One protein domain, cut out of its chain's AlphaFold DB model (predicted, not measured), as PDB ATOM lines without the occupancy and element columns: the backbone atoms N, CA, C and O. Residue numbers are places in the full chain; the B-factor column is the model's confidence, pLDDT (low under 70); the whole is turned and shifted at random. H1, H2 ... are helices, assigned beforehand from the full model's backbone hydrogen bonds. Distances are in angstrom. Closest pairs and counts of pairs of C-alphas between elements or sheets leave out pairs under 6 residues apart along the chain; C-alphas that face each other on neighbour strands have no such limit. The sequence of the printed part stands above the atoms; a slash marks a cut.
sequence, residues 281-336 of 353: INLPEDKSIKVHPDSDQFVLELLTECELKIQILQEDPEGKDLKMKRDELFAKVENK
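AT A GLANCE: This is residues 281 to 336 of the 353 residues of the protein "Coiled-coil domain containing 151" of Cyprinodon variegatus (UniProt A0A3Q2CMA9). A long stretch with no named element, residues 281 to 297, leads along one side of H1 and turns into it, and H1 and H2 then meet at their ends in an open L-shaped corner. Residues 324 to 336 of H2 stick out as a free arm. The 56 printed residues, all helix in class, have two named helices, H1 then H2, and no named strand. The whole is flat and only just extended, close to loose, with a radius of gyration of the C-alphas of 15.7 A and spans of 45 by 25 by 10 A.

HOW THE PARTS SIT: H1, residues 298 to 315, and H2, residues 317 to 336, touch only at the corner by their tight link; the closest C-alphas, of Leu 313 and Gly 319, are 5.5 A apart. Their lines are about perpendicular, at 81 degrees. Every O i to N i+4 pair is within hydrogen-bond range in H1, and 15 of 16 in H2.

IN THESE COORDINATES: H1 is 26.1 A long and begins at C-alpha 298 (124.823, 107.235, 95.488). H2 is 29.1 A long and ends at C-alpha 336 (156.117, 89.971, 112.034).

THE WHOLE: The farthest C-alphas, of His 292 and Lys 336, are 45.5 A apart. The printed part has no cut. Mean pLDDT of the printed part is 72.3; residues 284 to 294 and 317 to 324 are among those under 70.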
ATOM      1  N   ILE A 281     130.913  90.752  87.188       76.88
ATOM      2  CA  ILE A 281     130.145  89.964  88.161       76.88
ATOM      3  C   ILE A 281     128.696  90.447  88.152       76.88
ATOM      4  O   ILE A 281     128.395  91.575  88.551       76.88
ATOM      5  N   ASN A 282     127.796  89.576  87.702       72.50
ATOM      6  CA  ASN A 282     126.378  89.894  87.581       72.50
ATOM      7  C   ASN A 282     125.658  89.720  88.924       72.50
ATOM      8  O   ASN A 282     125.690  88.642  89.519       72.50
ATOM      9  N   LEU A 283     124.972  90.772  89.376       70.25
ATOM     10  CA  LEU A 283     124.017  90.693  90.482       70.25
ATOM     11  C   LEU A 283     122.594  90.418  89.973       70.25
ATOM     12  O   LEU A 283     122.259  90.812  88.856       70.25
ATOM     13  N   PRO A 284     121.726  89.818  90.808       68.31
ATOM     14  CA  PRO A 284     120.286  89.786  90.564       68.31
ATOM     15  C   PRO A 284     119.713  91.206  90.416       68.31
ATOM     16  O   PRO A 284     120.052  92.094  91.199       68.31
ATOM     17  N   GLU A 285     118.805  91.389  89.453       57.66
ATOM     18  CA  GLU A 285     118.208  92.667  89.008       57.66
ATOM     19  C   GLU A 285     117.566  93.517  90.128       57.66
ATOM     20  O   GLU A 285     117.432  94.732  89.999       57.66
ATOM     21  N   ASP A 286     117.229  92.907  91.268       59.12
ATOM     22  CA  ASP A 286     116.666  93.595  92.434       59.12
ATOM     23  C   ASP A 286     117.694  94.354  93.296       59.12
ATOM     24  O   ASP A 286     117.289  95.176  94.122       59.12
ATOM     25  N   LYS A 287     119.001  94.108  93.111       60.00
ATOM     26  CA  LYS A 287     120.095  94.648  93.949       60.00
ATOM     27  C   LYS A 287     121.007  95.662  93.241       60.00
ATOM     28  O   LYS A 287     122.016  96.057  93.819       60.00
ATOM     29  N   SER A 288     120.693  96.052  92.007       60.97
ATOM     30  CA  SER A 288     121.444  97.076  91.268       60.97
ATOM     31  C   SER A 288     121.109  98.490  91.759       60.97
ATOM     32  O   SER A 288     119.996  98.745  92.232       60.97
ATOM     33  N   ILE A 289     122.073  99.413  91.650       64.88
ATOM     34  CA  ILE A 289     121.889 100.831  92.004       64.88
ATOM     35  C   ILE A 289     120.664 101.415  91.287       64.88
ATOM     36  O   ILE A 289     120.593 101.436  90.058       64.88
ATOM     37  N   LYS A 290     119.713 101.940  92.068       67.12
ATOM     38  CA  LYS A 290     118.499 102.618  91.571       67.12
ATOM     39  C   LYS A 290     118.555 104.138  91.750       67.12
ATOM     40  O   LYS A 290     117.622 104.835  91.352       67.12
ATOM     41  N   VAL A 291     119.626 104.663  92.343       65.62
ATOM     42  CA  VAL A 291     119.736 106.072  92.732       65.62
ATOM     43  C   VAL A 291     120.565 106.898  91.749       65.62
ATOM     44  O   VAL A 291     121.553 106.446  91.174       65.62
ATOM     45  N   HIS A 292     120.136 108.150  91.561       68.69
ATOM     46  CA  HIS A 292     120.754 109.122  90.665       68.69
ATOM     47  C   HIS A 292     122.213 109.444  91.074       68.69
ATOM     48  O   HIS A 292     122.463 109.633  92.267       68.69
ATOM     49  N   PRO A 293     123.160 109.611  90.124       68.81
ATOM     50  CA  PRO A 293     124.589 109.860  90.393       68.81
ATOM     51  C   PRO A 293     124.923 111.085  91.259       68.81
ATOM     52  O   PRO A 293     126.022 111.162  91.821       68.81
ATOM     53  N   ASP A 294     123.996 112.038  91.345       68.94
ATOM     54  CA  ASP A 294     124.113 113.274  92.138       68.94
ATOM     55  C   ASP A 294     123.429 113.204  93.511       68.94
ATOM     56  O   ASP A 294     123.454 114.178  94.256       68.94
ATOM     57  N   SER A 295     122.811 112.076  93.866       76.62
ATOM     58  CA  SER A 295     122.240 111.886  95.202       76.62
ATOM     59  C   SER A 295     123.336 111.634  96.239       76.62
ATOM     60  O   SER A 295     124.280 110.882  95.984       76.62
ATOM     61  N   ASP A 296     123.160 112.166  97.448       70.44
ATOM     62  CA  ASP A 296     124.046 111.918  98.594       70.44
ATOM     63  C   ASP A 296     124.150 110.419  98.948       70.44
ATOM     64  O   ASP A 296     125.162 109.964  99.483       70.44
ATOM     65  N   GLN A 297     123.134 109.624  98.599       79.62
ATOM     66  CA  GLN A 297     123.109 108.172  98.818       79.62
ATOM     67  C   GLN A 297     123.834 107.356  97.743       79.62
ATOM     68  O   GLN A 297     124.118 106.184  97.974       79.62
ATOM     69  N   PHE A 298     124.209 107.956  96.609       82.56
ATOM     70  CA  PHE A 298     124.823 107.235  95.488       82.56
ATOM     71  C   PHE A 298     126.137 106.542  95.869       82.56
ATOM     72  O   PHE A 298     126.370 105.396  95.496       82.56
ATOM     73  N   VAL A 299     126.995 107.211  96.649       83.56
ATOM     74  CA  VAL A 299     128.279 106.635  97.091       83.56
ATOM     75  C   VAL A 299     128.055 105.457  98.044       83.56
ATOM     76  O   VAL A 299     128.797 104.480  97.984       83.56
ATOM     77  N   LEU A 300     127.029 105.525  98.898       84.88
ATOM     78  CA  LEU A 300     126.694 104.444  99.828       84.88
ATOM     79  C   LEU A 300     126.145 103.226  99.083       84.88
ATOM     80  O   LEU A 300     126.590 102.112  99.336       84.88
ATOM     81  N   GLU A 301     125.241 103.431  98.127       83.62
ATOM     82  CA  GLU A 301     124.691 102.333  97.327       83.62
ATOM     83  C   GLU A 301     125.750 101.680  96.436       83.62
ATOM     84  O   GLU A 301     125.859 100.454  96.400       83.62
ATOM     85  N   LEU A 302     126.607 102.481  95.798       83.94
ATOM     86  CA  LEU A 302     127.729 101.971  95.011       83.94
ATOM     87  C   LEU A 302     128.710 101.167  95.879       83.94
ATOM     88  O   LEU A 302     129.282 100.183  95.409       83.94
ATOM     89  N   LEU A 303     128.874 101.537  97.155       87.19
ATOM     90  CA  LEU A 303     129.712 100.802  98.100       87.19
ATOM     91  C   LEU A 303     129.078  99.458  98.451       87.19
ATOM     92  O   LEU A 303     129.764  98.440  98.391       87.19
ATOM     93  N   THR A 304     127.773  99.443  98.733       86.75
ATOM     94  CA  THR A 304     127.040  98.198  98.998       86.75
ATOM     95  C   THR A 304     127.025  97.263  97.789       86.75
ATOM     96  O   THR A 304     127.160  96.051  97.950       86.75
ATOM     97  N   GLU A 305     126.939  97.798  96.568       84.56
ATOM     98  CA  GLU A 305     127.027  96.989  95.352       84.56
ATOM     99  C   GLU A 305     128.426  96.376  95.200       84.56
ATOM    100  O   GLU A 305     128.553  95.169  94.985       84.56
ATOM    101  N   CYS A 306     129.483  97.181  95.360       85.81
ATOM    102  CA  CYS A 306     130.859  96.685  95.324       85.81
ATOM    103  C   CYS A 306     131.102  95.598  96.382       85.81
ATOM    104  O   CYS A 306     131.735  94.588  96.083       85.81
ATOM    105  N   GLU A 307     130.579  95.776  97.597       86.44
ATOM    106  CA  GLU A 307     130.693  94.802  98.684       86.44
ATOM    107  C   GLU A 307     130.046  93.460  98.318       86.44
ATOM    108  O   GLU A 307     130.688  92.416  98.439       86.44
ATOM    109  N   LEU A 308     128.817  93.479  97.793       85.50
ATOM    110  CA  LEU A 308     128.120  92.265  97.365       85.50
ATOM    111  C   LEU A 308     128.852  91.551  96.218       85.50
ATOM    112  O   LEU A 308     128.985  90.329  96.247       85.50
ATOM    113  N   LYS A 309     129.380  92.292  95.230       84.19
ATOM    114  CA  LYS A 309     130.187  91.701  94.140       84.19
ATOM    115  C   LYS A 309     131.462  91.046  94.663       84.19
ATOM    116  O   LYS A 309     131.824  89.960  94.215       84.19
ATOM    117  N   ILE A 310     132.137  91.683  95.619       83.88
ATOM    118  CA  ILE A 310     133.342  91.130  96.250       83.88
ATOM    119  C   ILE A 310     133.006  89.879  97.072       83.88
ATOM    120  O   ILE A 310     133.788  88.931  97.058       83.88
ATOM    121  N   GLN A 311     131.865  89.839  97.764       83.62
ATOM    122  CA  GLN A 311     131.423  88.644  98.492       83.62
ATOM    123  C   GLN A 311     131.189  87.461  97.544       83.62
ATOM    124  O   GLN A 311     131.680  86.370  97.818       83.62
ATOM    125  N   ILE A 312     130.548  87.692  96.392       82.38
ATOM    126  CA  ILE A 312     130.353  86.660  95.359       82.38
ATOM    127  C   ILE A 312     131.704  86.144  94.844       82.38
ATOM    128  O   ILE A 312     131.925  84.934  94.811       82.38
ATOM    129  N   LEU A 313     132.649  87.042  94.533       78.81
ATOM    130  CA  LEU A 313     134.008  86.643  94.145       78.81
ATOM    131  C   LEU A 313     134.698  85.786  95.210       78.81
ATOM    132  O   LEU A 313     135.437  84.875  94.865       78.81
ATOM    133  N   GLN A 314     134.495  86.071  96.497       72.12
ATOM    134  CA  GLN A 314     135.102  85.299  97.587       72.12
ATOM    135  C   GLN A 314     134.492  83.899  97.761       72.12
ATOM    136  O   GLN A 314     135.119  83.044  98.393       72.12
ATOM    137  N   GLU A 315     133.287  83.660  97.245       75.00
ATOM    138  CA  GLU A 315     132.606  82.363  97.303       75.00
ATOM    139  C   GLU A 315     132.987  81.435  96.133       75.00
ATOM    140  O   GLU A 315     132.944  80.205  96.303       75.00
ATOM    141  N   ASP A 316     133.449  82.006  95.012       72.75
ATOM    142  CA  ASP A 316     133.977  81.291  93.842       72.75
ATOM    143  C   ASP A 316     135.265  80.495  94.161       72.75
ATOM    144  O   ASP A 316     136.059  80.880  95.030       72.75
ATOM    145  N   PRO A 317     135.523  79.363  93.472       59.53
ATOM    146  CA  PRO A 317     136.638  78.467  93.788       59.53
ATOM    147  C   PRO A 317     138.024  79.115  93.610       59.53
ATOM    148  O   PRO A 317     138.922  78.824  94.397       59.53
ATOM    149  N   GLU A 318     138.193  80.042  92.658       60.81
ATOM    150  CA  GLU A 318     139.420  80.851  92.514       60.81
ATOM    151  C   GLU A 318     139.549  81.926  93.611       60.81
ATOM    152  O   GLU A 318     140.650  82.238  94.071       60.81
ATOM    153  N   GLY A 319     138.427  82.462  94.099       58.50
ATOM    154  CA  GLY A 319     138.401  83.432  95.192       58.50
ATOM    155  C   GLY A 319     138.701  82.830  96.561       58.50
ATOM    156  O   GLY A 319     139.329  83.488  97.393       58.50
ATOM    157  N   LYS A 320     138.340  81.561  96.791       58.97
ATOM    158  CA  LYS A 320     138.740  80.806  97.994       58.97
ATOM    159  C   LYS A 320     140.255  80.617  98.086       58.97
ATOM    160  O   LYS A 320     140.806  80.736  99.179       58.97
ATOM    161  N   ASP A 321     140.924  80.409  96.954       59.66
ATOM    162  CA  ASP A 321     142.386  80.283  96.883       59.66
ATOM    163  C   ASP A 321     143.091  81.628  97.173       59.66
ATOM    164  O   ASP A 321     144.093  81.690  97.892       59.66
ATOM    165  N   LEU A 322     142.514  82.745  96.708       63.34
ATOM    166  CA  LEU A 322     142.962  84.103  97.053       63.34
ATOM    167  C   LEU A 322     142.679  84.474  98.519       63.34
ATOM    168  O   LEU A 322     143.503  85.136  99.151       63.34
ATOM    169  N   LYS A 323     141.544  84.038  99.079       64.56
ATOM    170  CA  LYS A 323     141.176  84.248 100.488       64.56
ATOM    171  C   LYS A 323     142.140  83.523 101.428       64.56
ATOM    172  O   LYS A 323     142.638  84.149 102.358       64.56
ATOM    173  N   MET A 324     142.492  82.268 101.124       66.69
ATOM    174  CA  MET A 324     143.544  81.543 101.847       66.69
ATOM    175  C   MET A 324     144.889  82.281 101.793       66.69
ATOM    176  O   MET A 324     145.491  82.501 102.839       66.69
ATOM    177  N   LYS A 325     145.332  82.744 100.614       70.06
ATOM    178  CA  LYS A 325     146.592  83.508 100.472       70.06
ATOM    179  C   LYS A 325     146.579  84.835 101.236       70.06
ATOM    180  O   LYS A 325     147.595  85.226 101.806       70.06
ATOM    181  N   ARG A 326     145.445  85.540 101.257       70.12
ATOM    182  CA  ARG A 326     145.265  86.781 102.023       70.12
ATOM    183  C   ARG A 326     145.353  86.519 103.524       70.12
ATOM    184  O   ARG A 326     146.075  87.235 104.208       70.12
ATOM    185  N   ASP A 327     144.647  85.513 104.023       75.81
ATOM    186  CA  ASP A 327     144.636  85.179 105.449       75.81
ATOM    187  C   ASP A 327     146.030  84.682 105.898       75.81
ATOM    188  O   ASP A 327     146.503  85.041 106.974       75.81
ATOM    189  N   GLU A 328     146.764  83.984 105.021       73.69
ATOM    190  CA  GLU A 328     148.170  83.612 105.232       73.69
ATOM    191  C   GLU A 328     149.120  84.830 105.251       73.69
ATOM    192  O   GLU A 328     150.081  84.871 106.026       73.69
ATOM    193  N   LEU A 329     148.864  85.853 104.425       69.12
ATOM    194  CA  LEU A 329     149.617  87.113 104.428       69.12
ATOM    195  C   LEU A 329     149.332  87.963 105.671       69.12
ATOM    196  O   LEU A 329     150.274  88.508 106.242       69.12
ATOM    197  N   PHE A 330     148.076  88.052 106.117       69.12
ATOM    198  CA  PHE A 330     147.719  88.740 107.363       69.12
ATOM    199  C   PHE A 330     148.366  88.065 108.572       69.12
ATOM    200  O   PHE A 330     149.026  88.746 109.354       69.12
ATOM    201  N   ALA A 331     148.325  86.731 108.646       76.00
ATOM    202  CA  ALA A 331     149.041  85.980 109.675       76.00
ATOM    203  C   ALA A 331     150.564  86.218 109.617       76.00
ATOM    204  O   ALA A 331     151.216  86.323 110.654       76.00
ATOM    205  N   LYS A 332     151.164  86.352 108.425       73.75
ATOM    206  CA  LYS A 332     152.592  86.706 108.267       73.75
ATOM    207  C   LYS A 332     152.923  88.136 108.706       73.75
ATOM    208  O   LYS A 332     154.064  88.384 109.088       73.75
ATOM    209  N   VAL A 333     151.978  89.072 108.633       72.31
ATOM    210  CA  VAL A 333     152.156  90.463 109.087       72.31
ATOM    211  C   VAL A 333     151.966  90.574 110.602       72.31
ATOM    212  O   VAL A 333     152.793  91.205 111.253       72.31
ATOM    213  N   GLU A 334     150.971  89.894 111.176       65.31
ATOM    214  CA  GLU A 334     150.780  89.805 112.634       65.31
ATOM    215  C   GLU A 334     151.979  89.140 113.320       65.31
ATOM    216  O   GLU A 334     152.584  89.739 114.209       65.31
ATOM    217  N   ASN A 335     152.439  87.987 112.815       61.34
ATOM    218  CA  ASN A 335     153.628  87.303 113.346       61.34
ATOM    219  C   ASN A 335     154.932  88.107 113.161       61.34
ATOM    220  O   ASN A 335     155.893  87.907 113.901       61.34
ATOM    221  N   LYS A 336     154.997  89.022 112.180       58.41
ATOM    222  CA  LYS A 336     156.117  89.971 112.034       58.41
ATOM    223  C   LYS A 336     156.038  91.142 113.015       58.41
ATOM    224  O   LYS A 336     157.070  91.737 113.299       58.41
TER     225      LYS A 336